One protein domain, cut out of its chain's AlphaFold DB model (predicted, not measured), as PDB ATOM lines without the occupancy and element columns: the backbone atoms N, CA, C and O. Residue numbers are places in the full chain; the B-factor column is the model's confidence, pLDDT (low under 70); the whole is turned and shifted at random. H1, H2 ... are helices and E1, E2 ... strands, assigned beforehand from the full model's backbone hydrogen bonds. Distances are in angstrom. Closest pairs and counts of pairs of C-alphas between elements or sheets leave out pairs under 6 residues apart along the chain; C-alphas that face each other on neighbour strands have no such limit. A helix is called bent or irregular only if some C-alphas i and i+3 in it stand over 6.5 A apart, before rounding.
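This is residues 49 to 252 of the 473 residues of an uncharacterized protein of Acidobacteria bacterium (UniProt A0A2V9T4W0). The domain has two halves set end to end along its longest axis: a strongly twisted sheet of five strands, and a cluster of helices gathered round H6. The sheet curls round the short helix H3 on one face and has H10 on the other, while H1, H5, H8 and H9 pack on H6 mostly at crossed angles. The printed part has 204 residues with ten named helices and five named strands, in the order H1 H2 E1 E2 H3 H4 H5 E3 E4 H6 H7 H8 H9 E5 H10; the class is mixed, helices and strands. The sheet runs E1 E2 E5 E3 E4 and is mixed, with E5 and E3 parallel and the other neighbours antiparallel. The whole is compact, with a radius of gyration of the C-alphas of 17.3 A and spans of 50 by 34 by 27 A.

In the sheet, E1, residues 83 to 89, and E2, residues 96 to 103, form a hairpin, with N 84 and O 99 2.8 A apart. E2 is antiparallel to E5, residues 229 to 236, with N 98 and O 234 3.0 A apart. E5 is parallel to E3, residues 147 to 152, at 42 degrees, with N 149 and O 233 2.8 A apart. E3 and E4, residues 168 to 173, form a hairpin, with N 150 and O 170 2.7 A apart. E1 and E4 are the edge strands. There are three layers, helices on both faces of the sheet: H10, residues 240 to 250, on one face and H3, residues 104 to 111, on the other. H10 has a height over the sheet of 9.6 A, lies over E3, and runs along the strands at 6 degrees to E3 on the local plane. The sheet curls round H3, whose closest C-alphas to E4 are those of Val 111 and Tyr 169, 4.8 A. H4, residues 113 to 116, only grazes the sheet. H6, residues 175 to 190, is the hub, and its residues 175 to 178 graze the sheet. H5, residues 129 to 140, touches H6 at a steep tilt of 59 degrees, closest at the C-alphas of Ile 135 and Cys 180, 5.2 A. H9, residues 218 to 227, touches residues 185 to 189 of H6 at a shallow tilt of 27 degrees, opposite ways, closest at the C-alphas of Trp 189 and Pro 218, 5.3 A. H9 also touches H3, closest at the C-alphas of Gly 105 and Leu 226, 4.7 A. H1, residues 49 to 60, touches H6 with residues 58 to 59 alone, about perpendicular at 87 degrees, closest at the C-alphas of Ile 59 and Cys 182, 6.3 A. H8, residues 202 to 212, touches H5 at a shallow tilt of 27 degrees, closest at the C-alphas of Arg 136 and Met 208, 6.4 A. H7, residues 193 to 196, is close to but not clearly touching H6, closest at the C-alphas of Val 187 and Leu 194, 7.2 A. H2, residues 62 to 74, touches H9 with residues 71 to 74 alone, closest at the C-alphas of Leu 74 and Leu 226, 6.5 A. Every O i to N i+4 pair is within hydrogen-bond range in H1, H3, H5, H6, H9 and H10, against 5 of 9 in H2 and 5 of 7 in H8; H4 and H7 are too short for such a pair.

H1 begins at C-alpha 49, (11.185, 83.841, 101.663), and is 16.5 A from first to last C-alpha. H6, the longest helix by residues, is 22.3 A and ends at C-alpha 190, (22.972, 66.850, 99.061). E2 is 22.6 A and E5 is 21.7 A. H10 is 14.9 A and ends at C-alpha 250, (15.604, 88.125, 74.051). H2 is irregular, with C-alphas 69 and 72 8.1 A apart, and H8 only just so, with C-alphas 207 and 210 6.8 A apart.

The C-alphas farthest apart are those of Pro 91 and Gln 196, 52.6 A. The printed part has no cut. The long links are H4 to H5, with 12 residues, and E3 to E4, with 15. Mean pLDDT of the printed part is 85.0; residues 113 to 122, 154 to 157, 239 to 242, 244 to 245 and 247 to 252 are under 70.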
ATOM      1  N   THR A  49      10.039  82.923 101.715       78.38
ATOM      2  CA  THR A  49      11.185  83.841 101.663       78.38
ATOM      3  C   THR A  49      12.429  83.253 102.328       78.38
ATOM      4  O   THR A  49      13.517  83.346 101.768       78.38
ATOM      5  N   GLU A  50      12.282  82.591 103.480       83.00
ATOM      6  CA  GLU A  50      13.412  81.932 104.150       83.00
ATOM      7  C   GLU A  50      14.011  80.817 103.284       83.00
ATOM      8  O   GLU A  50      15.229  80.745 103.142       83.00
ATOM      9  N   ARG A  51      13.179  79.975 102.653       86.62
ATOM     10  CA  ARG A  51      13.672  78.913 101.759       86.62
ATOM     11  C   ARG A  51      14.402  79.469 100.543       86.62
ATOM     12  O   ARG A  51      15.441  78.939 100.164       86.62
ATOM     13  N   GLN A  52      13.865  80.529  99.937       83.25
ATOM     14  CA  GLN A  52      14.500  81.201  98.802       83.25
ATOM     15  C   GLN A  52      15.887  81.722  99.168       83.25
ATOM     16  O   GLN A  52      16.832  81.501  98.419       83.25
ATOM     17  N   GLU A  53      16.018  82.360 100.330       83.44
ATOM     18  CA  GLU A  53      17.301  82.879 100.796       83.44
ATOM     19  C   GLU A  53      18.293  81.753 101.116       83.44
ATOM     20  O   GLU A  53      19.449  81.825 100.708       83.44
ATOM     21  N   LEU A  54      17.845  80.672 101.762       88.25
ATOM     22  CA  LEU A  54      18.688  79.500 102.023       88.25
ATOM     23  C   LEU A  54      19.166  78.840 100.722       88.25
ATOM     24  O   LEU A  54      20.340  78.495 100.593       88.25
ATOM     25  N   LEU A  55      18.278  78.689  99.736       87.31
ATOM     26  CA  LEU A  55      18.642  78.157  98.425       87.31
ATOM     27  C   LEU A  55      19.620  79.087  97.696       87.31
ATOM     28  O   LEU A  55      20.582  78.615  97.097       87.31
ATOM     29  N   ARG A  56      19.410  80.407  97.778       85.75
ATOM     30  CA  ARG A  56      20.321  81.412  97.216       85.75
ATOM     31  C   ARG A  56      21.716  81.286  97.820       85.75
ATOM     32  O   ARG A  56      22.687  81.221  97.074       85.75
ATOM     33  N   GLN A  57      21.812  81.202  99.146       87.19
ATOM     34  CA  GLN A  57      23.083  81.025  99.850       87.19
ATOM     35  C   GLN A  57      23.793  79.742  99.412       87.19
ATOM     36  O   GLN A  57      24.980  79.794  99.115       87.19
ATOM     37  N   ARG A  58      23.060  78.632  99.260       89.25
ATOM     38  CA  ARG A  58      23.612  77.367  98.747       89.25
ATOM     39  C   ARG A  58      24.125  77.454  97.312       89.25
ATOM     40  O   ARG A  58      25.126  76.831  96.990       89.25
ATOM     41  N   ILE A  59      23.458  78.206  96.438       89.25
ATOM     42  CA  ILE A  59      23.948  78.417  95.067       89.25
ATOM     43  C   ILE A  59      25.213  79.288  95.084       89.25
ATOM     44  O   ILE A  59      26.142  79.026  94.326       89.25
ATOM     45  N   LEU A  60      25.269  80.306  95.949       85.50
ATOM     46  CA  LEU A  60      26.440  81.177  96.092       85.50
ATOM     47  C   LEU A  60      27.654  80.433  96.663       85.50
ATOM     48  O   LEU A  60      28.762  80.663  96.187       85.50
ATOM     49  N   SER A  61      27.447  79.528  97.625       88.69
ATOM     50  CA  SER A  61      28.503  78.685  98.202       88.69
ATOM     51  C   SER A  61      28.828  77.448  97.366       88.69
ATOM     52  O   SER A  61      29.749  76.717  97.711       88.69
ATOM     53  N   LEU A  62      28.099  77.196  96.271       89.44
ATOM     54  CA  LEU A  62      28.183  75.938  95.524       89.44
ATOM     55  C   LEU A  62      29.607  75.621  95.066       89.44
ATOM     56  O   LEU A  62      30.023  74.469  95.114       89.44
ATOM     57  N   LYS A  63      30.356  76.634  94.621       89.25
ATOM     58  CA  LYS A  63      31.754  76.459  94.225       89.25
ATOM     59  C   LYS A  63      32.582  75.915  95.388       89.25
ATOM     60  O   LYS A  63      33.213  74.876  95.236       89.25
ATOM     61  N   ASP A  64      32.556  76.611  96.518       89.81
ATOM     62  CA  ASP A  64      33.369  76.277  97.688       89.81
ATOM     63  C   ASP A  64      32.958  74.909  98.254       89.81
ATOM     64  O   ASP A  64      33.809  74.087  98.590       89.81
ATOM     65  N   ASP A  65      31.651  74.619  98.264       90.38
ATOM     66  CA  ASP A  65      31.092  73.324  98.663       90.38
ATOM     67  C   ASP A  65      31.595  72.183  97.754       90.38
ATOM     68  O   ASP A  65      31.930  71.097  98.234       90.38
ATOM     69  N   LEU A  66      31.670  72.418  96.439       91.69
ATOM     70  CA  LEU A  66      32.175  71.444  95.469       91.69
ATOM     71  C   LEU A  66      33.702  71.274  95.555       91.69
ATOM     72  O   LEU A  66      34.203  70.152  95.467       91.69
ATOM     73  N   GLU A  67      34.457  72.353  95.756       91.44
ATOM     74  CA  GLU A  67      35.906  72.286  95.970       91.44
ATOM     75  C   GLU A  67      36.239  71.498  97.242       91.44
ATOM     76  O   GLU A  67      37.043  70.564  97.187       91.44
ATOM     77  N   ALA A  68      35.550  71.785  98.353       91.81
ATOM     78  CA  ALA A  68      35.697  71.063  99.617       91.81
ATOM     79  C   ALA A  68      35.325  69.573  99.501       91.81
ATOM     80  O   ALA A  68      35.907  68.728 100.180       91.81
ATOM     81  N   ALA A  69      34.388  69.233  98.612       91.69
ATOM     82  CA  ALA A  69      34.006  67.856  98.302       91.69
ATOM     83  C   ALA A  69      34.969  67.134  97.330       91.69
ATOM     84  O   ALA A  69      34.785  65.948  97.034       91.69
ATOM     85  N   GLY A  70      36.014  67.818  96.849       92.25
ATOM     86  CA  GLY A  70      37.048  67.251  95.985       92.25
ATOM     87  C   GLY A  70      36.761  67.342  94.485       92.25
ATOM     88  O   GLY A  70      37.446  66.682  93.706       92.25
ATOM     89  N   PHE A  71      35.792  68.157  94.055       93.38
ATOM     90  CA  PHE A  71      35.491  68.385  92.633       93.38
ATOM     91  C   PHE A  71      36.353  69.481  91.987       93.38
ATOM     92  O   PHE A  71      36.165  69.785  90.810       93.38
ATOM     93  N   GLY A  72      37.320  70.054  92.714       88.88
ATOM     94  CA  GLY A  72      38.217  71.111  92.222       88.88
ATOM     95  C   GLY A  72      38.803  70.873  90.816       88.88
ATOM     96  O   GLY A  72      38.739  71.784  89.994       88.88
ATOM     97  N   PRO A  73      39.281  69.661  90.459       90.50
ATOM     98  CA  PRO A  73      39.788  69.379  89.109       90.50
ATOM     99  C   PRO A  73      38.762  69.548  87.970       90.50
ATOM    100  O   PRO A  73      39.150  69.750  86.818       90.50
ATOM    101  N   LEU A  74      37.462  69.454  88.273       90.38
ATOM    102  CA  LEU A  74      36.359  69.648  87.322       90.38
ATOM    103  C   LEU A  74      35.865  71.102  87.283       90.38
ATOM    104  O   LEU A  74      35.148  71.484  86.363       90.38
ATOM    105  N   LEU A  75      36.276  71.928  88.247       88.62
ATOM    106  CA  LEU A  75      35.997  73.363  88.316       88.62
ATOM    107  C   LEU A  75      37.186  74.160  87.772       88.62
ATOM    108  O   LEU A  75      37.745  75.027  88.442       88.62
ATOM    109  N   LYS A  76      37.598  73.832  86.543       83.06
ATOM    110  CA  LYS A  76      38.766  74.443  85.903       83.06
ATOM    111  C   LYS A  76      38.608  75.961  85.867       83.06
ATOM    112  O   LYS A  76      37.579  76.473  85.425       83.06
ATOM    113  N   VAL A  77      39.658  76.672  86.280       79.06
ATOM    114  CA  VAL A  77      39.751  78.112  86.023       79.06
ATOM    115  C   VAL A  77      39.725  78.292  84.502       79.06
ATOM    116  O   VAL A  77      40.564  77.703  83.817       79.06
ATOM    117  N   PRO A  78      38.754  79.039  83.954       79.38
ATOM    118  CA  PRO A  78      38.588  79.128  82.513       79.38
ATOM    119  C   PRO A  78      39.809  79.784  81.866       79.38
ATOM    120  O   PRO A  78      40.228  80.867  82.274       79.38
ATOM    121  N   GLY A  79      40.369  79.125  80.851       79.00
ATOM    122  CA  GLY A  79      41.394  79.702  79.981       79.00
ATOM    123  C   GLY A  79      40.784  80.535  78.848       79.00
ATOM    124  O   GLY A  79      39.610  80.929  78.903       79.00
ATOM    125  N   SER A  80      41.570  80.761  77.794       82.00
ATOM    126  CA  SER A  80      41.109  81.428  76.570       82.00
ATOM    127  C   SER A  80      39.880  80.733  75.982       82.00
ATOM    128  O   SER A  80      39.804  79.504  75.952       82.00
ATOM    129  N   VAL A  81      38.916  81.529  75.519       86.06
ATOM    130  CA  VAL A  81      37.690  81.025  74.892       86.06
ATOM    131  C   VAL A  81      38.028  80.399  73.540       86.06
ATOM    132  O   VAL A  81      38.709  81.021  72.727       86.06
ATOM    133  N   GLN A  82      37.539  79.183  73.295       85.75
ATOM    134  CA  GLN A  82      37.633  78.520  71.993       85.75
ATOM    135  C   GLN A  82      36.274  78.556  71.296       85.75
ATOM    136  O   GLN A  82      35.264  78.172  71.883       85.75
ATOM    137  N   TYR A  83      36.251  79.028  70.050       88.62
ATOM    138  CA  TYR A  83      35.018  79.171  69.282       88.62
ATOM    139  C   TYR A  83      34.652  77.878  68.562       88.62
ATOM    140  O   TYR A  83      35.506  77.168  68.030       88.62
ATOM    141  N   LEU A  84      33.353  77.619  68.493       89.25
ATOM    142  CA  LEU A  84      32.767  76.697  67.541       89.25
ATOM    143  C   LEU A  84      32.499  77.457  66.238       89.25
ATOM    144  O   LEU A  84      31.469  78.110  66.088       89.25
ATOM    145  N   GLY A  85      33.440  77.357  65.302       88.94
ATOM    146  CA  GLY A  85      33.361  78.030  64.007       88.94
ATOM    147  C   GLY A  85      33.797  79.496  64.045       88.94
ATOM    148  O   GLY A  85      34.326  79.986  65.043       88.94
ATOM    149  N   GLU A  86      33.602  80.175  62.917       89.75
ATOM    150  CA  GLU A  86      34.004  81.571  62.749       89.75
ATOM    151  C   GLU A  86      33.038  82.524  63.471       89.75
ATOM    152  O   GLU A  86      31.819  82.393  63.315       89.75
ATOM    153  N   PRO A  87      33.558  83.509  64.225       92.44
ATOM    154  CA  PRO A  87      32.760  84.599  64.760       92.44
ATOM    155  C   PRO A  87      31.942  85.329  63.694       92.44
ATOM    156  O   PRO A  87      32.442  85.678  62.625       92.44
ATOM    157  N   ILE A  88      30.695  85.644  64.026       92.69
ATOM    158  CA  ILE A  88      29.800  86.456  63.208       92.69
ATOM    159  C   ILE A  88      29.827  87.886  63.740       92.69
ATOM    160  O   ILE A  88      29.723  88.116  64.944       92.69
ATOM    161  N   GLN A  89      29.935  88.862  62.844       91.06
ATOM    162  CA  GLN A  89      29.734  90.262  63.198       91.06
ATOM    163  C   GLN A  89      28.267  90.637  62.991       91.06
ATOM    164  O   GLN A  89      27.746  90.489  61.887       91.06
ATOM    165  N   ASP A  90      27.602  91.132  64.035       84.31
ATOM    166  CA  ASP A  90      26.231  91.624  63.922       84.31
ATOM    167  C   ASP A  90      26.213  92.980  63.194       84.31
ATOM    168  O   ASP A  90      26.786  93.950  63.697       84.31
ATOM    169  N   PRO A  91      25.528  93.105  62.043       78.50
ATOM    170  CA  PRO A  91      25.429  94.368  61.320       78.50
ATOM    171  C   PRO A  91      24.764  95.496  62.119       78.50
ATOM    172  O   PRO A  91      25.065  96.665  61.870       78.50
ATOM    173  N   LYS A  92      23.858  95.174  63.056       72.25
ATOM    174  CA  LYS A  92      23.112  96.177  63.830       72.25
ATOM    175  C   LYS A  92      23.952  96.738  64.970       72.25
ATOM    176  O   LYS A  92      24.094  97.951  65.083       72.25
ATOM    177  N   THR A  93      24.505  95.866  65.807       74.94
ATOM    178  CA  THR A  93      25.256  96.275  67.003       74.94
ATOM    179  C   THR A  93      26.753  96.433  66.760       74.94
ATOM    180  O   THR A  93      27.464  96.969  67.608       74.94
ATOM    181  N   LYS A  94      27.258  95.954  65.614       81.06
ATOM    182  CA  LYS A  94      28.688  95.826  65.276       81.06
ATOM    183  C   LYS A  94      29.477  94.923  66.232       81.06
ATOM    184  O   LYS A  94      30.693  94.795  66.063       81.06
ATOM    185  N   GLY A  95      28.797  94.302  67.197       86.00
ATOM    186  CA  GLY A  95      29.358  93.334  68.122       86.00
ATOM    187  C   GLY A  95      29.716  92.034  67.415       86.00
ATOM    188  O   GLY A  95      29.215  91.721  66.334       86.00
ATOM    189  N   SER A  96      30.605  91.279  68.039       91.81
ATOM    190  CA  SER A  96      31.013  89.959  67.581       91.81
ATOM    191  C   SER A  96      30.303  88.890  68.404       91.81
ATOM    192  O   SER A  96      30.161  89.026  69.621       91.81
ATOM    193  N   ILE A  97      29.851  87.842  67.723       92.31
ATOM    194  CA  ILE A  97      29.081  86.733  68.278       92.31
ATOM    195  C   ILE A  97      29.779  85.435  67.884       92.31
ATOM    196  O   ILE A  97      30.122  85.245  66.721       92.31
ATOM    197  N   ALA A  98      29.981  84.526  68.830       93.69
ATOM    198  CA  ALA A  98      30.481  83.185  68.541       93.69
ATOM    199  C   ALA A  98      29.792  82.155  69.427       93.69
ATOM    200  O   ALA A  98      29.358  82.467  70.534       93.69
ATOM    201  N   HIS A  99      29.740  80.913  68.963       94.25
ATOM    202  CA  HIS A  99      29.319  79.795  69.797       94.25
ATOM    203  C   HIS A  99      30.530  79.221  70.527       94.25
ATOM    204  O   HIS A  99      31.643  79.207  70.004       94.25
ATOM    205  N   VAL A 100      30.314  78.736  71.742       93.88
ATOM    206  CA  VAL A 100      31.340  78.114  72.578       93.88
ATOM    207  C   VAL A 100      30.771  76.835  73.176       93.88
ATOM    208  O   VAL A 100      29.586  76.775  73.503       93.88
ATOM    209  N   GLU A 101      31.613  75.815  73.338       92.81
ATOM    210  CA  GLU A 101      31.267  74.578  74.037       92.81
ATOM    211  C   GLU A 101      32.291  74.276  75.130       92.81
ATOM    212  O   GLU A 101      33.478  74.095  74.867       92.81
ATOM    213  N   GLU A 102      31.819  74.196  76.373       92.94
ATOM    214  CA  GLU A 102      32.655  73.916  77.541       92.94
ATOM    215  C   GLU A 102      32.015  72.872  78.451       92.94
ATOM    216  O   GLU A 102      30.816  72.615  78.396       92.94
ATOM    217  N   GLU A 103      32.817  72.255  79.315       93.56
ATOM    218  CA  GLU A 103      32.284  71.456  80.424       93.56
ATOM    219  C   GLU A 103      31.504  72.363  81.383       93.56
ATOM    220  O   GLU A 103      31.912  73.500  81.633       93.56
ATOM    221  N   LEU A 104      30.398  71.863  81.937       92.25
ATOM    222  CA  LEU A 104      29.527  72.616  82.840       92.25
ATOM    223  C   LEU A 104      30.306  73.229  84.012       92.25
ATOM    224  O   LEU A 104      30.063  74.380  84.374       92.25
ATOM    225  N   GLY A 105      31.269  72.492  84.575       92.06
ATOM    226  CA  GLY A 105      32.139  73.002  85.635       92.06
ATOM    227  C   GLY A 105      32.935  74.244  85.213       92.06
ATOM    228  O   GLY A 105      32.940  75.240  85.938       92.06
ATOM    229  N   THR A 106      33.526  74.232  84.014       92.06
ATOM    230  CA  THR A 106      34.227  75.391  83.433       92.06
ATOM    231  C   THR A 106      33.261  76.541  83.149       92.06
ATOM    232  O   THR A 106      33.542  77.681  83.520       92.06
ATOM    233  N   TYR A 107      32.096  76.253  82.561       91.75
ATOM    234  CA  TYR A 107      31.078  77.261  82.252       91.75
ATOM    235  C   TYR A 107      30.617  78.014  83.509       91.75
ATOM    236  O   TYR A 107      30.585  79.246  83.513       91.75
ATOM    237  N   ILE A 108      30.333  77.292  84.602       89.50
ATOM    238  CA  ILE A 108      29.945  77.867  85.899       89.50
ATOM    239  C   ILE A 108      31.032  78.806  86.445       89.50
ATOM    240  O   ILE A 108      30.712  79.889  86.945       89.50
ATOM    241  N   GLN A 109      32.310  78.423  86.328       88.12
ATOM    242  CA  GLN A 109      33.428  79.283  86.731       88.12
ATOM    243  C   GLN A 109      33.563  80.511  85.826       88.12
ATOM    244  O   GLN A 109      33.867  81.597  86.319       88.12
ATOM    245  N   ARG A 110      33.321  80.361  84.518       89.62
ATOM    246  CA  ARG A 110      33.441  81.444  83.535       89.62
ATOM    247  C   ARG A 110      32.428  82.538  83.775       89.62
ATOM    248  O   ARG A 110      32.818  83.692  83.913       89.62
ATOM    249  N   VAL A 111      31.152  82.179  83.865       86.75
ATOM    250  CA  VAL A 111      30.090  83.170  84.059       86.75
ATOM    251  C   VAL A 111      30.049  83.725  85.477       86.75
ATOM    252  O   VAL A 111      29.355  84.703  85.686       86.75
ATOM    253  N   ARG A 112      30.763  83.128  86.446       73.81
ATOM    254  CA  ARG A 112      30.798  83.552  87.857       73.81
ATOM    255  C   ARG A 112      29.406  83.871  88.386       73.81
ATOM    256  O   ARG A 112      28.981  85.022  88.433       73.81
ATOM    257  N   ILE A 113      28.680  82.831  88.791       68.06
ATOM    258  CA  ILE A 113      27.269  82.922  89.202       68.06
ATOM    259  C   ILE A 113      27.018  84.126  90.135       68.06
ATOM    260  O   ILE A 113      26.049  84.850  89.919       68.06
ATOM    261  N   THR A 114      27.927  84.395  91.084       64.62
ATOM    262  CA  THR A 114      27.914  85.534  92.026       64.62
ATOM    263  C   THR A 114      27.736  86.906  91.363       64.62
ATOM    264  O   THR A 114      26.988  87.732  91.880       64.62
ATOM    265  N   GLU A 115      28.357  87.146  90.208       65.00
ATOM    266  CA  GLU A 115      28.323  88.433  89.501       65.00
ATOM    267  C   GLU A 115      27.011  88.644  88.715       65.00
ATOM    268  O   GLU A 115      26.664  89.775  88.381       65.00
ATOM    269  N   ASN A 116      26.229  87.581  88.470       61.66
ATOM    270  CA  ASN A 116      24.966  87.653  87.718       61.66
ATOM    271  C   ASN A 116      23.717  87.845  88.590       61.66
ATOM    272  O   ASN A 116      22.639  88.136  88.067       61.66
ATOM    273  N   PHE A 117      23.828  87.710  89.916       51.16
ATOM    274  CA  PHE A 117      22.676  87.852  90.819       51.16
ATOM    275  C   PHE A 117      22.091  89.266  90.851       51.16
ATOM    276  O   PHE A 117      20.927  89.419  91.213       51.16
ATOM    277  N   TYR A 118      22.844  90.281  90.419       49.66
ATOM    278  CA  TYR A 118      22.346  91.653  90.287       49.66
ATOM    279  C   TYR A 118      21.325  91.827  89.147       49.66
ATOM    280  O   TYR A 118      20.729  92.890  89.029       49.66
ATOM    281  N   GLN A 119      21.102  90.807  88.305       55.03
ATOM    282  CA  GLN A 119      20.110  90.864  87.227       55.03
ATOM    283  C   GLN A 119      18.741  90.290  87.629       55.03
ATOM    284  O   GLN A 119      17.722  90.969  87.504       55.03
ATOM    285  N   ARG A 120      18.684  89.020  88.071       63.84
ATOM    286  CA  ARG A 120      17.458  88.358  88.569       63.84
ATOM    287  C   ARG A 120      17.805  87.298  89.611       63.84
ATOM    288  O   ARG A 120      18.457  86.317  89.280       63.84
ATOM    289  N   GLN A 121      17.299  87.448  90.832       66.31
ATOM    290  CA  GLN A 121      17.512  86.491  91.923       66.31
ATOM    291  C   GLN A 121      16.824  85.137  91.649       66.31
ATOM    292  O   GLN A 121      15.760  85.106  91.014       66.31
ATOM    293  N   PRO A 122      17.366  84.010  92.146       68.44
ATOM    294  CA  PRO A 122      16.658  82.746  92.110       68.44
ATOM    295  C   PRO A 122      15.434  82.804  93.027       68.44
ATOM    296  O   PRO A 122      15.451  83.414  94.094       68.44
ATOM    297  N   PHE A 123      14.361  82.142  92.613       73.06
ATOM    298  CA  PHE A 123      13.149  81.971  93.414       73.06
ATOM    299  C   PHE A 123      12.933  80.480  93.717       73.06
ATOM    300  O   PHE A 123      13.840  79.666  93.536       73.06
ATOM    301  N   GLU A 124      11.739  80.098  94.182       77.69
ATOM    302  CA  GLU A 124      11.384  78.696  94.455       77.69
ATOM    303  C   GLU A 124      11.213  77.885  93.155       77.69
ATOM    304  O   GLU A 124      10.110  77.474  92.800       77.69
ATOM    305  N   HIS A 125      12.312  77.648  92.435       83.06
ATOM    306  CA  HIS A 125      12.335  76.905  91.173       83.06
ATOM    307  C   HIS A 125      11.735  75.501  91.312       83.06
ATOM    308  O   HIS A 125      11.102  75.005  90.390       83.06
ATOM    309  N   LEU A 126      11.906  74.866  92.472       85.56
ATOM    310  CA  LEU A 126      11.367  73.533  92.740       85.56
ATOM    311  C   LEU A 126       9.866  73.534  93.086       85.56
ATOM    312  O   LEU A 126       9.224  72.488  93.010       85.56
ATOM    313  N   GLU A 127       9.272  74.678  93.426       84.19
ATOM    314  CA  GLU A 127       7.815  74.790  93.607       84.19
ATOM    315  C   GLU A 127       7.106  75.115  92.286       84.19
ATOM    316  O   GLU A 127       5.968  74.692  92.063       84.19
ATOM    317  N   ASP A 128       7.787  75.814  91.377       85.88
ATOM    318  CA  ASP A 128       7.281  76.075  90.036       85.88
ATOM    319  C   ASP A 128       7.370  74.819  89.156       85.88
ATOM    320  O   ASP A 128       8.430  74.218  88.989       85.88
ATOM    321  N   LYS A 129       6.241  74.410  88.568       81.75
ATOM    322  CA  LYS A 129       6.142  73.159  87.802       81.75
ATOM    323  C   LYS A 129       7.082  73.121  86.593       81.75
ATOM    324  O   LYS A 129       7.569  72.043  86.262       81.75
ATOM    325  N   ILE A 130       7.319  74.260  85.938       83.06
ATOM    326  CA  ILE A 130       8.135  74.329  84.719       83.06
ATOM    327  C   ILE A 130       9.605  74.141  85.084       83.06
ATOM    328  O   ILE A 130      10.278  73.274  84.532       83.06
ATOM    329  N   TYR A 131      10.086  74.904  86.065       89.06
ATOM    330  CA  TYR A 131      11.481  74.837  86.493       89.06
ATOM    331  C   TYR A 131      11.787  73.537  87.235       89.06
ATOM    332  O   TYR A 131      12.830  72.937  86.994       89.06
ATOM    333  N   ARG A 132      10.857  73.029  88.055       90.75
ATOM    334  CA  ARG A 132      10.990  71.709  88.680       90.75
ATOM    335  C   ARG A 132      11.137  70.608  87.629       90.75
ATOM    336  O   ARG A 132      11.970  69.724  87.798       90.75
ATOM    337  N   ARG A 133      10.357  70.650  86.546       89.50
ATOM    338  CA  ARG A 133      10.511  69.696  85.442       89.50
ATOM    339  C   ARG A 133      11.869  69.850  84.760       89.50
ATOM    340  O   ARG A 133      12.566  68.860  84.619       89.50
ATOM    341  N   LEU A 134      12.277  71.075  84.437       90.44
ATOM    342  CA  LEU A 134      13.569  71.333  83.798       90.44
ATOM    343  C   LEU A 134      14.758  70.831  84.635       90.44
ATOM    344  O   LEU A 134      15.681  70.236  84.093       90.44
ATOM    345  N   ILE A 135      14.729  71.033  85.956       94.94
ATOM    346  CA  ILE A 135      15.754  70.508  86.872       94.94
ATOM    347  C   ILE A 135      15.796  68.975  86.802       94.94
ATOM    348  O   ILE A 135      16.881  68.405  86.739       94.94
ATOM    349  N   ARG A 136      14.633  68.307  86.788       94.44
ATOM    350  CA  ARG A 136      14.547  66.846  86.645       94.44
ATOM    351  C   ARG A 136      15.135  66.386  85.311       94.44
ATOM    352  O   ARG A 136      15.985  65.503  85.315       94.44
ATOM    353  N   ASP A 137      14.759  67.035  84.212       93.31
ATOM    354  CA  ASP A 137      15.259  66.719  82.870       93.31
ATOM    355  C   ASP A 137      16.793  66.896  82.803       93.31
ATOM    356  O   ASP A 137      17.506  66.067  82.233       93.31
ATOM    357  N   PHE A 138      17.341  67.935  83.450       94.38
ATOM    358  CA  PHE A 138      18.790  68.110  83.586       94.38
ATOM    359  C   PHE A 138      19.443  67.025  84.427       94.38
ATOM    360  O   PHE A 138      20.553  66.626  84.106       94.38
ATOM    361  N   ILE A 139      18.805  66.495  85.466       95.00
ATOM    362  CA  ILE A 139      19.355  65.339  86.181       95.00
ATOM    363  C   ILE A 139      19.397  64.119  85.242       95.00
ATOM    364  O   ILE A 139      20.438  63.470  85.121       95.00
ATOM    365  N   GLU A 140      18.316  63.882  84.499       93.19
ATOM    366  CA  GLU A 140      18.137  62.727  83.608       93.19
ATOM    367  C   GLU A 140      19.037  62.734  82.359       93.19
ATOM    368  O   GLU A 140      19.245  61.680  81.764       93.19
ATOM    369  N   GLY A 141      19.608  63.877  81.964       89.88
ATOM    370  CA  GLY A 141      20.548  63.927  80.833       89.88
ATOM    371  C   GLY A 141      20.295  65.020  79.805       89.88
ATOM    372  O   GLY A 141      21.083  65.148  78.870       89.88
ATOM    373  N   ALA A 142      19.217  65.797  79.938       89.31
ATOM    374  CA  ALA A 142      18.862  66.798  78.941       89.31
ATOM    375  C   ALA A 142      19.965  67.855  78.781       89.31
ATOM    376  O   ALA A 142      20.528  68.359  79.759       89.31
ATOM    377  N   ALA A 143      20.258  68.203  77.528       84.94
ATOM    378  CA  ALA A 143      21.175  69.284  77.205       84.94
ATOM    379  C   ALA A 143      20.548  70.641  77.553       84.94
ATOM    380  O   ALA A 143      19.343  70.849  77.381       84.94
ATOM    381  N   MET A 144      21.371  71.586  78.012       81.56
ATOM    382  CA  MET A 144      20.923  72.963  78.190       81.56
ATOM    383  C   MET A 144      20.650  73.591  76.821       81.56
ATOM    384  O   MET A 144      21.541  73.566  75.970       81.56
ATOM    385  N   PRO A 145      19.486  74.224  76.608       82.25
ATOM    386  CA  PRO A 145      19.333  75.138  75.483       82.25
ATOM    387  C   PRO A 145      20.361  76.270  75.599       82.25
ATOM    388  O   PRO A 145      20.626  76.725  76.713       82.25
ATOM    389  N   GLU A 146      20.900  76.760  74.485       87.06
ATOM    390  CA  GLU A 146      22.025  77.705  74.502       87.06
ATOM    391  C   GLU A 146      21.714  78.981  75.295       87.06
ATOM    392  O   GLU A 146      20.704  79.659  75.070       87.06
ATOM    393  N   SER A 147      22.571  79.281  76.271       89.38
ATOM    394  CA  SER A 147      22.554  80.560  76.985       89.38
ATOM    395  C   SER A 147      23.297  81.614  76.177       89.38
ATOM    396  O   SER A 147      24.143  81.286  75.351       89.38
ATOM    397  N   LYS A 148      23.024  82.884  76.461       89.00
ATOM    398  CA  LYS A 148      23.754  84.007  75.873       89.00
ATOM    399  C   LYS A 148      24.580  84.685  76.948       89.00
ATOM    400  O   LYS A 148      24.080  84.930  78.049       89.00
ATOM    401  N   VAL A 149      25.833  84.983  76.638       90.06
ATOM    402  CA  VAL A 149      26.826  85.503  77.578       90.06
ATOM    403  C   VAL A 149      27.517  86.718  76.974       90.06
ATOM    404  O   VAL A 149      27.998  86.665  75.852       90.06
ATOM    405  N   ALA A 150      27.607  87.810  77.720       87.69
ATOM    406  CA  ALA A 150      28.379  88.992  77.366       87.69
ATOM    407  C   ALA A 150      29.775  88.921  77.978       87.69
ATOM    408  O   ALA A 150      29.896  88.695  79.181       87.69
ATOM    409  N   ALA A 151      30.812  89.177  77.190       88.06
ATOM    410  CA  ALA A 151      32.152  89.461  77.680       88.06
ATOM    411  C   ALA A 151      32.341  90.973  77.836       88.06
ATOM    412  O   ALA A 151      32.247  91.735  76.872       88.06
ATOM    413  N   LEU A 152      32.618  91.400  79.063       79.88
ATOM    414  CA  LEU A 152      32.743  92.795  79.468       79.88
ATOM    415  C   LEU A 152      34.127  93.034  80.073       79.88
ATOM    416  O   LEU A 152      34.657  92.176  80.775       79.88
ATOM    417  N   GLY A 153      34.708  94.212  79.859       74.62
ATOM    418  CA  GLY A 153      35.944  94.600  80.543       74.62
ATOM    419  C   GLY A 153      35.748  94.767  82.058       74.62
ATOM    420  O   GLY A 153      34.618  94.850  82.555       74.62
ATOM    421  N   MET A 154      36.847  94.883  82.815       63.81
ATOM    422  CA  MET A 154      36.815  95.007  84.286       63.81
ATOM    423  C   MET A 154      35.865  96.101  84.799       63.81
ATOM    424  O   MET A 154      35.159  95.885  85.780       63.81
ATOM    425  N   HIS A 155      35.757  97.232  84.097       58.47
ATOM    426  CA  HIS A 155      34.864  98.341  84.466       58.47
ATOM    427  C   HIS A 155      33.500  98.318  83.756       58.47
ATOM    428  O   HIS A 155      32.779  99.306  83.772       58.47
ATOM    429  N   GLY A 156      33.127  97.200  83.122       55.72
ATOM    430  CA  GLY A 156      31.888  97.098  82.337       55.72
ATOM    431  C   GLY A 156      31.984  97.748  80.953       55.72
ATOM    432  O   GLY A 156      30.985  97.832  80.247       55.72
ATOM    433  N   GLY A 157      33.183  98.196  80.567       62.19
ATOM    434  CA  GLY A 157      33.472  98.704  79.232       62.19
ATOM    435  C   GLY A 157      33.506  97.602  78.171       62.19
ATOM    436  O   GLY A 157      33.496  96.405  78.473       62.19
ATOM    437  N   ARG A 158      33.577  98.029  76.909       72.75
ATOM    438  CA  ARG A 158      33.641  97.145  75.744       72.75
ATOM    439  C   ARG A 158      34.897  96.267  75.796       72.75
ATOM    440  O   ARG A 158      36.009  96.773  75.905       72.75
ATOM    441  N   CYS A 159      34.705  94.955  75.694       81.31
ATOM    442  CA  CYS A 159      35.782  93.978  75.556       81.31
ATOM    443  C   CYS A 159      36.145  93.840  74.074       81.31
ATOM    444  O   CYS A 159      35.308  93.388  73.296       81.31
ATOM    445  N   THR A 160      37.351  94.223  73.660       81.12
ATOM    446  CA  THR A 160      37.751  94.165  72.241       81.12
ATOM    447  C   THR A 160      38.174  92.770  71.803       81.12
ATOM    448  O   THR A 160      37.942  92.393  70.656       81.12
ATOM    449  N   SER A 161      38.740  91.980  72.716       83.88
ATOM    450  CA  SER A 161      39.181  90.616  72.446       83.88
ATOM    451  C   SER A 161      38.865  89.701  73.620       83.88
ATOM    452  O   SER A 161      39.003  90.079  74.776       83.88
ATOM    453  N   LEU A 162      38.485  88.456  73.332       83.88
ATOM    454  CA  LEU A 162      38.244  87.437  74.360       83.88
ATOM    455  C   LEU A 162      39.530  86.867  74.981       83.88
ATOM    456  O   LEU A 162      39.458  86.025  75.876       83.88
ATOM    457  N   SER A 163      40.686  87.345  74.518       81.50
ATOM    458  CA  SER A 163      42.005  87.077  75.097       81.50
ATOM    459  C   SER A 163      42.463  88.169  76.070       81.50
ATOM    460  O   SER A 163      43.539  88.038  76.653       81.50
ATOM    461  N   ASP A 164      41.691  89.250  76.224       76.81
ATOM    462  CA  ASP A 164      42.031  90.356  77.122       76.81
ATOM    463  C   ASP A 164      42.053  89.883  78.591       76.81
ATOM    464  O   ASP A 164      41.325  88.976  79.005       76.81
ATOM    465  N   LEU A 165      42.908  90.495  79.414       75.31
ATOM    466  CA  LEU A 165      42.942  90.213  80.850       75.31
ATOM    467  C   LEU A 165      41.783  90.919  81.564       75.31
ATOM    468  O   LEU A 165      41.415  92.043  81.229       75.31
ATOM    469  N   GLY A 166      41.232  90.275  82.595       74.44
ATOM    470  CA  GLY A 166      40.193  90.880  83.436       74.44
ATOM    471  C   GLY A 166      38.801  90.936  82.794       74.44
ATOM    472  O   GLY A 166      37.989  91.788  83.156       74.44
ATOM    473  N   ILE A 167      38.507  90.032  81.858       82.38
ATOM    474  CA  ILE A 167      37.168  89.898  81.280       82.38
ATOM    475  C   ILE A 167      36.203  89.340  82.328       82.38
ATOM    476  O   ILE A 167      36.484  88.350  83.006       82.38
ATOM    477  N   ARG A 168      35.033  89.967  82.420       81.62
ATOM    478  CA  ARG A 168      33.871  89.476  83.156       81.62
ATOM    479  C   ARG A 168      32.856  88.919  82.176       81.62
ATOM    480  O   ARG A 168      32.529  89.572  81.189       81.62
ATOM    481  N   TYR A 169      32.343  87.731  82.461       86.31
ATOM    482  CA  TYR A 169      31.343  87.082  81.624       86.31
ATOM    483  C   TYR A 169      29.994  87.120  82.328       86.31
ATOM    484  O   TYR A 169      29.836  86.532  83.394       86.31
ATOM    485  N   SER A 170      29.019  87.801  81.739       83.25
ATOM    486  CA  SER A 170      27.690  87.946  82.325       83.25
ATOM    487  C   SER A 170      26.640  87.260  81.463       83.25
ATOM    488  O   SER A 170      26.605  87.447  80.252       83.25
ATOM    489  N   VAL A 171      25.774  86.454  82.067       86.31
ATOM    490  CA  VAL A 171      24.654  85.817  81.369       86.31
ATOM    491  C   VAL A 171      23.609  86.881  81.052       86.31
ATOM    492  O   VAL A 171      23.148  87.562  81.958       86.31
ATOM    493  N   ILE A 172      23.221  87.015  79.785       79.50
ATOM    494  CA  ILE A 172      22.203  87.984  79.331       79.50
ATOM    495  C   ILE A 172      20.867  87.316  78.987       79.50
ATOM    496  O   ILE A 172      19.809  87.934  79.099       79.50
ATOM    497  N   ASP A 173      20.905  86.031  78.628       82.94
ATOM    498  CA  ASP A 173      19.742  85.153  78.483       82.94
ATOM    499  C   ASP A 173      20.119  83.746  78.964       82.94
ATOM    500  O   ASP A 173      21.215  83.252  78.704       82.94
ATOM    501  N   GLY A 174      19.201  83.098  79.682       85.25
ATOM    502  CA  GLY A 174      19.414  81.765  80.249       85.25
ATOM    503  C   GLY A 174      19.838  81.727  81.718       85.25
ATOM    504  O   GLY A 174      20.122  80.648  82.231       85.25
ATOM    505  N   LEU A 175      19.787  82.845  82.452       85.31
ATOM    506  CA  LEU A 175      20.161  82.876  83.875       85.31
ATOM    507  C   LEU A 175      19.348  81.886  84.736       85.31
ATOM    508  O   LEU A 175      19.900  81.185  85.577       85.31
ATOM    509  N   GLN A 176      18.043  81.750  84.483       85.12
ATOM    510  CA  GLN A 176      17.214  80.776  85.208       85.12
ATOM    511  C   GLN A 176      17.545  79.319  84.826       85.12
ATOM    512  O   GLN A 176      17.400  78.421  85.652       85.12
ATOM    513  N   ARG A 177      18.034  79.069  83.598       88.50
ATOM    514  CA  ARG A 177      18.532  77.745  83.177       88.50
ATOM    515  C   ARG A 177      19.829  77.406  83.914       88.50
ATOM    516  O   ARG A 177      19.942  76.306  84.447       88.50
ATOM    517  N   LEU A 178      20.740  78.373  84.042       90.31
ATOM    518  CA  LEU A 178      21.940  78.241  84.871       90.31
ATOM    519  C   LEU A 178      21.581  77.919  86.331       90.31
ATOM    520  O   LEU A 178      22.146  76.989  86.905       90.31
ATOM    521  N   TYR A 179      20.599  78.611  86.920       91.12
ATOM    522  CA  TYR A 179      20.126  78.278  88.269       91.12
ATOM    523  C   TYR A 179      19.549  76.868  88.360       91.12
ATOM    524  O   TYR A 179      19.846  76.165  89.322       91.12
ATOM    525  N   CYS A 180      18.796  76.411  87.359       92.19
ATOM    526  CA  CYS A 180      18.306  75.034  87.329       92.19
ATOM    527  C   CYS A 180      19.451  74.008  87.325       92.19
ATOM    528  O   CYS A 180      19.347  73.014  88.038       92.19
ATOM    529  N   PHE A 181      20.561  74.255  86.620       92.25
ATOM    530  CA  PHE A 181      21.752  73.393  86.701       92.25
ATOM    531  C   PHE A 181      22.396  73.400  88.082       92.25
ATOM    532  O   PHE A 181      22.710  72.341  88.622       92.25
ATOM    533  N   CYS A 182      22.555  74.580  88.680       93.12
ATOM    534  CA  CYS A 182      23.112  74.698  90.027       93.12
ATOM    535  C   CYS A 182      22.252  73.930  91.039       93.12
ATOM    536  O   CYS A 182      22.769  73.192  91.873       93.12
ATOM    537  N   ILE A 183      20.928  74.052  90.924       94.62
ATOM    538  CA  ILE A 183      19.974  73.335  91.771       94.62
ATOM    539  C   ILE A 183      20.005  71.830  91.483       94.62
ATOM    540  O   ILE A 183      19.941  71.052  92.428       94.62
ATOM    541  N   ALA A 184      20.155  71.396  90.228       95.62
ATOM    542  CA  ALA A 184      20.318  69.982  89.891       95.62
ATOM    543  C   ALA A 184      21.552  69.378  90.579       95.62
ATOM    544  O   ALA A 184      21.440  68.331  91.215       95.62
ATOM    545  N   ILE A 185      22.698  70.070  90.539       95.56
ATOM    546  CA  ILE A 185      23.921  69.652  91.245       95.56
ATOM    547  C   ILE A 185      23.662  69.559  92.754       95.56
ATOM    548  O   ILE A 185      23.972  68.537  93.364       95.56
ATOM    549  N   LEU A 186      23.042  70.585  93.350       95.31
ATOM    550  CA  LEU A 186      22.688  70.588  94.774       95.31
ATOM    551  C   LEU A 186      21.791  69.396  95.142       95.31
ATOM    552  O   LEU A 186      22.036  68.736  96.148       95.31
ATOM    553  N   VAL A 187      20.764  69.115  94.337       96.19
ATOM    554  CA  VAL A 187      19.805  68.021  94.566       96.19
ATOM    555  C   VAL A 187      20.487  66.656  94.481       96.19
ATOM    556  O   VAL A 187      20.235  65.804  95.330       96.19
ATOM    557  N   VAL A 188      21.371  66.447  93.504       96.38
ATOM    558  CA  VAL A 188      22.103  65.180  93.348       96.38
ATOM    559  C   VAL A 188      23.128  64.981  94.465       96.38
ATOM    560  O   VAL A 188      23.243  63.873  94.996       96.38
ATOM    561  N   TRP A 189      23.835  66.047  94.848       95.56
ATOM    562  CA  TRP A 189      24.890  65.994  95.856       95.56
ATOM    563  C   TRP A 189      24.342  65.851  97.277       95.56
ATOM    564  O   TRP A 189      24.686  64.914  97.995       95.56
ATOM    565  N   PHE A 190      23.462  66.768  97.685       93.94
ATOM    566  CA  PHE A 190      22.972  66.850  99.061       93.94
ATOM    567  C   PHE A 190      21.714  66.009  99.307       93.94
ATOM    568  O   PHE A 190      21.430  65.673 100.459       93.94
ATOM    569  N   ARG A 191      20.978  65.620  98.258       93.31
ATOM    570  CA  ARG A 191      19.802  64.738  98.352       93.31
ATOM    571  C   ARG A 191      18.793  65.231  99.407       93.31
ATOM    572  O   ARG A 191      18.500  66.426  99.486       93.31
ATOM    573  N   GLU A 192      18.289  64.330 100.252       93.06
ATOM    574  CA  GLU A 192      17.324  64.622 101.321       93.06
ATOM    575  C   GLU A 192      17.836  65.654 102.344       93.06
ATOM    576  O   GLU A 192      17.035  66.339 102.984       93.06
ATOM    577  N   LYS A 193      19.158  65.859 102.450       93.12
ATOM    578  CA  LYS A 193      19.729  66.894 103.323       93.12
ATOM    579  C   LYS A 193      19.223  68.292 102.962       93.12
ATOM    580  O   LYS A 193      19.052  69.110 103.855       93.12
ATOM    581  N   LEU A 194      18.877  68.568 101.699       92.62
ATOM    582  CA  LEU A 194      18.280  69.857 101.322       92.62
ATOM    583  C   LEU A 194      16.917  70.110 101.981       92.62
ATOM    584  O   LEU A 194      16.541  71.268 102.176       92.62
ATOM    585  N   VAL A 195      16.169  69.059 102.325       92.31
ATOM    586  CA  VAL A 195      14.920  69.187 103.089       92.31
ATOM    587  C   VAL A 195      15.230  69.471 104.556       92.31
ATOM    588  O   VAL A 195      14.615  70.350 105.159       92.31
ATOM    589  N   GLN A 196      16.215  68.763 105.119       91.38
ATOM    590  CA  GLN A 196      16.667  68.938 106.505       91.38
ATOM    591  C   GLN A 196      17.214  70.354 106.739       91.38
ATOM    592  O   GLN A 196      16.856  71.010 107.717       91.38
ATOM    593  N   ASP A 197      17.978  70.860 105.773       90.38
ATOM    594  CA  ASP A 197      18.520  72.219 105.738       90.38
ATOM    595  C   ASP A 197      17.448  73.273 105.407       90.38
ATOM    596  O   ASP A 197      17.715  74.475 105.449       90.38
ATOM    597  N   ARG A 198      16.207  72.845 105.124       90.44
ATOM    598  CA  ARG A 198      15.055  73.689 104.772       90.44
ATOM    599  C   ARG A 198      15.254  74.489 103.480       90.44
ATOM    600  O   ARG A 198      14.587  75.500 103.286       90.44
ATOM    601  N   CYS A 199      16.126  74.048 102.576       88.62
ATOM    602  CA  CYS A 199      16.323  74.668 101.263       88.62
ATOM    603  C   CYS A 199      15.183  74.328 100.291       88.62
ATOM    604  O   CYS A 199      14.842  75.137  99.430       88.62
ATOM    605  N   ILE A 200      14.592  73.135 100.423       91.31
ATOM    606  CA  ILE A 200      13.519  72.634  99.550       91.31
ATOM    607  C   ILE A 200      12.396  72.004 100.385       91.31
ATOM    608  O   ILE A 200      12.589  71.664 101.553       91.31
ATOM    609  N   THR A 201      11.203  71.856  99.808       91.06
ATOM    610  CA  THR A 201      10.083  71.181 100.483       91.06
ATOM    611  C   THR A 201      10.191  69.659 100.363       91.06
ATOM    612  O   THR A 201      10.817  69.142  99.438       91.06
ATOM    613  N   GLN A 202       9.515  68.924 101.256       91.38
ATOM    614  CA  GLN A 202       9.391  67.467 101.115       91.38
ATOM    615  C   GLN A 202       8.747  67.095  99.771       91.38
ATOM    616  O   GLN A 202       9.188  66.165  99.112       91.38
ATOM    617  N   VAL A 203       7.734  67.851  99.334       90.38
ATOM    618  CA  VAL A 203       7.028  67.603  98.065       90.38
ATOM    619  C   VAL A 203       7.976  67.739  96.872       90.38
ATOM    620  O   VAL A 203       7.942  66.913  95.961       90.38
ATOM    621  N   ALA A 204       8.846  68.753  96.884       91.31
ATOM    622  CA  ALA A 204       9.882  68.917  95.873       91.31
ATOM    623  C   ALA A 204      10.883  67.753  95.869       91.31
ATOM    624  O   ALA A 204      11.256  67.284  94.794       91.31
ATOM    625  N   TRP A 205      11.294  67.276  97.050       94.88
ATOM    626  CA  TRP A 205      12.198  66.132  97.169       94.88
ATOM    627  C   TRP A 205      11.575  64.846  96.631       94.88
ATOM    628  O   TRP A 205      12.186  64.214  95.778       94.88
ATOM    629  N   GLU A 206      10.348  64.497  97.029       94.00
ATOM    630  CA  GLU A 206       9.679  63.276  96.547       94.00
ATOM    631  C   GLU A 206       9.546  63.252  95.017       94.00
ATOM    632  O   GLU A 206       9.687  62.203  94.395       94.00
ATOM    633  N   TYR A 207       9.341  64.413  94.385       93.12
ATOM    634  CA  TYR A 207       9.301  64.515  92.924       93.12
ATOM    635  C   TYR A 207      10.649  64.195  92.250       93.12
ATOM    636  O   TYR A 207      10.670  63.674  91.134       93.12
ATOM    637  N   MET A 208      11.766  64.534  92.903       94.50
ATOM    638  CA  MET A 208      13.128  64.326  92.390       94.50
ATOM    639  C   MET A 208      13.715  62.975  92.787       94.50
ATOM    640  O   MET A 208      14.543  62.423  92.064       94.50
ATOM    641  N   LYS A 209      13.291  62.439  93.929       93.69
ATOM    642  CA  LYS A 209      13.831  61.235  94.553       93.69
ATOM    643  C   LYS A 209      13.921  60.066  93.578       93.69
ATOM    644  O   LYS A 209      14.977  59.458  93.455       93.69
ATOM    645  N   GLU A 210      12.854  59.836  92.813       91.94
ATOM    646  CA  GLU A 210      12.775  58.748  91.834       91.94
ATOM    647  C   GLU A 210      13.910  58.781  90.797       91.94
ATOM    648  O   GLU A 210      14.393  57.731  90.380       91.94
ATOM    649  N   VAL A 211      14.342  59.972  90.361       94.19
ATOM    650  CA  VAL A 211      15.419  60.097  89.364       94.19
ATOM    651  C   VAL A 211      16.789  60.073  90.020       94.19
ATOM    652  O   VAL A 211      17.714  59.480  89.479       94.19
ATOM    653  N   VAL A 212      16.911  60.675  91.205       94.31
ATOM    654  CA  VAL A 212      18.175  60.769  91.946       94.31
ATOM    655  C   VAL A 212      18.612  59.404  92.479       94.31
ATOM    656  O   VAL A 212      19.802  59.112  92.490       94.31
ATOM    657  N   GLU A 213      17.676  58.548  92.891       92.25
ATOM    658  CA  GLU A 213      17.975  57.196  93.387       92.25
ATOM    659  C   GLU A 213      18.425  56.225  92.285       92.25
ATOM    660  O   GLU A 213      19.069  55.225  92.590       92.25
ATOM    661  N   LYS A 214      18.126  56.524  91.013       93.12
ATOM    662  CA  LYS A 214      18.597  55.744  89.852       93.12
ATOM    663  C   LYS A 214      20.030  56.090  89.443       93.12
ATOM    664  O   LYS A 214      20.633  55.349  88.669       93.12
ATOM    665  N   LEU A 215      20.556  57.223  89.909       92.19
ATOM    666  CA  LEU A 215      21.928  57.639  89.634       92.19
ATOM    667  C   LEU A 215      22.923  56.759  90.405       92.19
ATOM    668  O   LEU A 215      22.548  56.145  91.408       92.19
ATOM    669  N   PRO A 216      24.198  56.724  89.978       87.75
ATOM    670  CA  PRO A 216      25.263  56.113  90.768       87.75
ATOM    671  C   PRO A 216      25.436  56.819  92.129       87.75
ATOM    672  O   PRO A 216      24.607  57.623  92.580       87.75
ATOM    673  N   ASP A 217      26.524  56.510  92.831       92.88
ATOM    674  CA  ASP A 217      26.844  57.229  94.057       92.88
ATOM    675  C   ASP A 217      26.862  58.761  93.817       92.88
ATOM    676  O   ASP A 217      27.149  59.221  92.704       92.88
ATOM    677  N   PRO A 218      26.519  59.575  94.838       92.88
ATOM    678  CA  PRO A 218      26.358  61.019  94.669       92.88
ATOM    679  C   PRO A 218      27.582  61.697  94.053       92.88
ATOM    680  O   PRO A 218      27.430  62.677  93.328       92.88
ATOM    681  N   LYS A 219      28.787  61.191  94.342       93.81
ATOM    682  CA  LYS A 219      30.022  61.791  93.852       93.81
ATOM    683  C   LYS A 219      30.163  61.553  92.357       93.81
ATOM    684  O   LYS A 219      30.268  62.529  91.620       93.81
ATOM    685  N   ALA A 220      30.073  60.302  91.908       93.81
ATOM    686  CA  ALA A 220      30.120  59.969  90.486       93.81
ATOM    687  C   ALA A 220      29.047  60.725  89.682       93.81
ATOM    688  O   ALA A 220      29.346  61.318  88.649       93.81
ATOM    689  N   ALA A 221      27.819  60.803  90.204       94.31
ATOM    690  CA  ALA A 221      26.726  61.508  89.537       94.31
ATOM    691  C   ALA A 221      26.990  63.019  89.367       94.31
ATOM    692  O   ALA A 221      26.654  63.601  88.332       94.31
ATOM    693  N   VAL A 222      27.600  63.670  90.366       95.94
ATOM    694  CA  VAL A 222      28.009  65.081  90.265       95.94
ATOM    695  C   VAL A 222      29.174  65.249  89.294       95.94
ATOM    696  O   VAL A 222      29.164  66.196  88.509       95.94
ATOM    697  N   GLU A 223      30.155  64.342  89.297       95.31
ATOM    698  CA  GLU A 223      31.245  64.388  88.318       95.31
ATOM    699  C   GLU A 223      30.714  64.313  86.886       95.31
ATOM    700  O   GLU A 223      31.142  65.092  86.032       95.31
ATOM    701  N   ASP A 224      29.763  63.416  86.635       93.88
ATOM    702  CA  ASP A 224      29.136  63.260  85.327       93.88
ATOM    703  C   ASP A 224      28.381  64.523  84.916       93.88
ATOM    704  O   ASP A 224      28.513  64.958  83.774       93.88
ATOM    705  N   LEU A 225      27.645  65.155  85.840       93.94
ATOM    706  CA  LEU A 225      26.985  66.443  85.598       93.94
ATOM    707  C   LEU A 225      27.990  67.545  85.238       93.94
ATOM    708  O   LEU A 225      27.790  68.250  84.250       93.94
ATOM    709  N   LEU A 226      29.076  67.685  86.002       94.44
ATOM    710  CA  LEU A 226      30.088  68.725  85.785       94.44
ATOM    711  C   LEU A 226      30.855  68.544  84.467       94.44
ATOM    712  O   LEU A 226      31.271  69.539  83.870       94.44
ATOM    713  N   LYS A 227      31.014  67.301  83.993       94.38
ATOM    714  CA  LYS A 227      31.665  66.967  82.714       94.38
ATOM    715  C   LYS A 227      30.765  67.187  81.492       94.38
ATOM    716  O   LYS A 227      31.261  67.139  80.364       94.38
ATOM    717  N   ARG A 228      29.460  67.435  81.666       92.81
ATOM    718  CA  ARG A 228      28.547  67.624  80.525       92.81
ATOM    719  C   ARG A 228      28.927  68.850  79.711       92.81
ATOM    720  O   ARG A 228      29.192  69.917  80.263       92.81
ATOM    721  N   LYS A 229      28.909  68.696  78.388       92.00
ATOM    722  CA  LYS A 229      29.152  69.800  77.460       92.00
ATOM    723  C   LYS A 229      27.956  70.747  77.449       92.00
ATOM    724  O   LYS A 229      26.812  70.324  77.299       92.00
ATOM    725  N   THR A 230      28.246  72.026  77.621       90.88
ATOM    726  CA  THR A 230      27.296  73.130  77.638       90.88
ATOM    727  C   THR A 230      27.660  74.081  76.514       90.88
ATOM    728  O   THR A 230      28.799  74.542  76.439       90.88
ATOM    729  N   ARG A 231      26.683  74.374  75.653       92.88
ATOM    730  CA  ARG A 231      26.828  75.345  74.571       92.88
ATOM    731  C   ARG A 231      26.242  76.686  74.967       92.88
ATOM    732  O   ARG A 231      25.191  76.746  75.611       92.88
ATOM    733  N   TYR A 232      26.926  77.752  74.588       93.06
ATOM    734  CA  TYR A 232      26.443  79.110  74.775       93.06
ATOM    735  C   TYR A 232      26.977  80.034  73.682       93.06
ATOM    736  O   TYR A 232      28.057  79.821  73.133       93.06
ATOM    737  N   GLU A 233      26.206  81.073  73.392       93.00
ATOM    738  CA  GLU A 233      26.607  82.172  72.523       93.00
ATOM    739  C   GLU A 233      27.330  83.223  73.359       93.00
ATOM    740  O   GLU A 233      26.830  83.649  74.405       93.00
ATOM    741  N   ILE A 234      28.501  83.656  72.903       92.25
ATOM    742  CA  ILE A 234      29.265  84.730  73.521       92.25
ATOM    743  C   ILE A 234      29.255  85.987  72.655       92.25
ATOM    744  O   ILE A 234      29.541  85.930  71.463       92.25
ATOM    745  N   PHE A 235      28.957  87.120  73.285       91.06
ATOM    746  CA  PHE A 235      28.915  88.452  72.699       91.06
ATOM    747  C   PHE A 235      30.099  89.262  73.234       91.06
ATOM    748  O   PHE A 235      30.257  89.394  74.449       91.06
ATOM    749  N   TRP A 236      30.920  89.826  72.354       90.12
ATOM    750  CA  TRP A 236      32.001  90.751  72.715       90.12
ATOM    751  C   TRP A 236      32.105  91.868  71.684       90.12
ATOM    752  O   TRP A 236      31.365  91.903  70.703       90.12
ATOM    753  N   ASN A 237      32.984  92.835  71.936       87.88
ATOM    754  CA  ASN A 237      33.079  94.074  71.169       87.88
ATOM    755  C   ASN A 237      31.731  94.817  71.069       87.88
ATOM    756  O   ASN A 237      31.490  95.600  70.155       87.88
ATOM    757  N   ILE A 238      30.850  94.565  72.036       76.62
ATOM    758  CA  ILE A 238      29.501  95.103  72.133       76.62
ATOM    759  C   ILE A 238      29.466  96.133  73.265       76.62
ATOM    760  O   ILE A 238      30.133  95.958  74.288       76.62
ATOM    761  N   GLY A 239      28.779  97.256  73.056       66.38
ATOM    762  CA  GLY A 239      28.544  98.222  74.124       66.38
ATOM    763  C   GLY A 239      27.391  97.781  75.026       66.38
ATOM    764  O   GLY A 239      26.672  96.820  74.747       66.38
ATOM    765  N   LEU A 240      27.228  98.477  76.152       64.56
ATOM    766  CA  LEU A 240      26.155  98.181  77.102       64.56
ATOM    767  C   LEU A 240      24.768  98.418  76.485       64.56
ATOM    768  O   LEU A 240      23.842  97.670  76.772       64.56
ATOM    769  N   GLU A 241      24.631  99.433  75.634       58.12
ATOM    770  CA  GLU A 241      23.376  99.781  74.961       58.12
ATOM    771  C   GLU A 241      22.887  98.661  74.051       58.12
ATOM    772  O   GLU A 241      21.755  98.188  74.164       58.12
ATOM    773  N   GLU A 242      23.779  98.166  73.208       69.75
ATOM    774  CA  GLU A 242      23.489  97.083  72.289       69.75
ATOM    775  C   GLU A 242      23.214  95.769  73.032       69.75
ATOM    776  O   GLU A 242      22.339  94.987  72.649       69.75
ATOM    777  N   LEU A 243      23.918  95.548  74.145       71.00
ATOM    778  CA  LEU A 243      23.672  94.409  75.016       71.00
ATOM    779  C   LEU A 243      22.295  94.481  75.682       71.00
ATOM    780  O   LEU A 243      21.603  93.469  75.779       71.00
ATOM    781  N   LEU A 244      21.874  95.671  76.110       65.56
ATOM    782  CA  LEU A 244      20.557  95.899  76.693       65.56
ATOM    783  C   LEU A 244      19.445  95.733  75.662       65.56
ATOM    784  O   LEU A 244      18.437  95.103  75.976       65.56
ATOM    785  N   HIS A 245      19.645  96.196  74.426       66.00
ATOM    786  CA  HIS A 245      18.740  95.894  73.317       66.00
ATOM    787  C   HIS A 245      18.547  94.378  73.181       66.00
ATOM    788  O   HIS A 245      17.412  93.903  73.098       66.00
ATOM    789  N   TYR A 246      19.629  93.596  73.229       70.31
ATOM    790  CA  TYR A 246      19.537  92.140  73.225       70.31
ATOM    791  C   TYR A 246      18.846  91.581  74.465       70.31
ATOM    792  O   TYR A 246      17.981  90.724  74.328       70.31
ATOM    793  N   MET A 247      19.154  92.067  75.667       67.81
ATOM    794  CA  MET A 247      18.486  91.625  76.891       67.81
ATOM    795  C   MET A 247      16.981  91.886  76.828       67.81
ATOM    796  O   MET A 247      16.204  90.991  77.145       67.81
ATOM    797  N   VAL A 248      16.544  93.068  76.397       61.28
ATOM    798  CA  VAL A 248      15.118  93.395  76.261       61.28
ATOM    799  C   VAL A 248      14.480  92.530  75.174       61.28
ATOM    800  O   VAL A 248      13.474  91.874  75.442       61.28
ATOM    801  N   THR A 249      15.106  92.438  73.998       63.28
ATOM    802  CA  THR A 249      14.600  91.661  72.855       63.28
ATOM    803  C   THR A 249      14.520  90.166  73.170       63.28
ATOM    804  O   THR A 249      13.472  89.560  72.986       63.28
ATOM    805  N   PHE A 250      15.575  89.553  73.710       62.06
ATOM    806  CA  PHE A 250      15.604  88.125  74.051       62.06
ATOM    807  C   PHE A 250      14.704  87.762  75.236       62.06
ATOM    808  O   PHE A 250      14.266  86.618  75.343       62.06
ATOM    809  N   ASN A 251      14.398  88.717  76.121       56.81
ATOM    810  CA  ASN A 251      13.432  88.508  77.198       56.81
ATOM    811  C   ASN A 251      11.968  88.686  76.752       56.81
ATOM    812  O   ASN A 251      11.074  88.401  77.556       56.81
ATOM    813  N   THR A 252      11.690  89.110  75.509       46.12
ATOM    814  CA  THR A 252      10.319  89.097  74.971       46.12
ATOM    815  C   THR A 252       9.826  87.647  74.877       46.12
ATOM    816  O   THR A 252      10.346  86.832  74.124       46.12
TER     817      THR A 252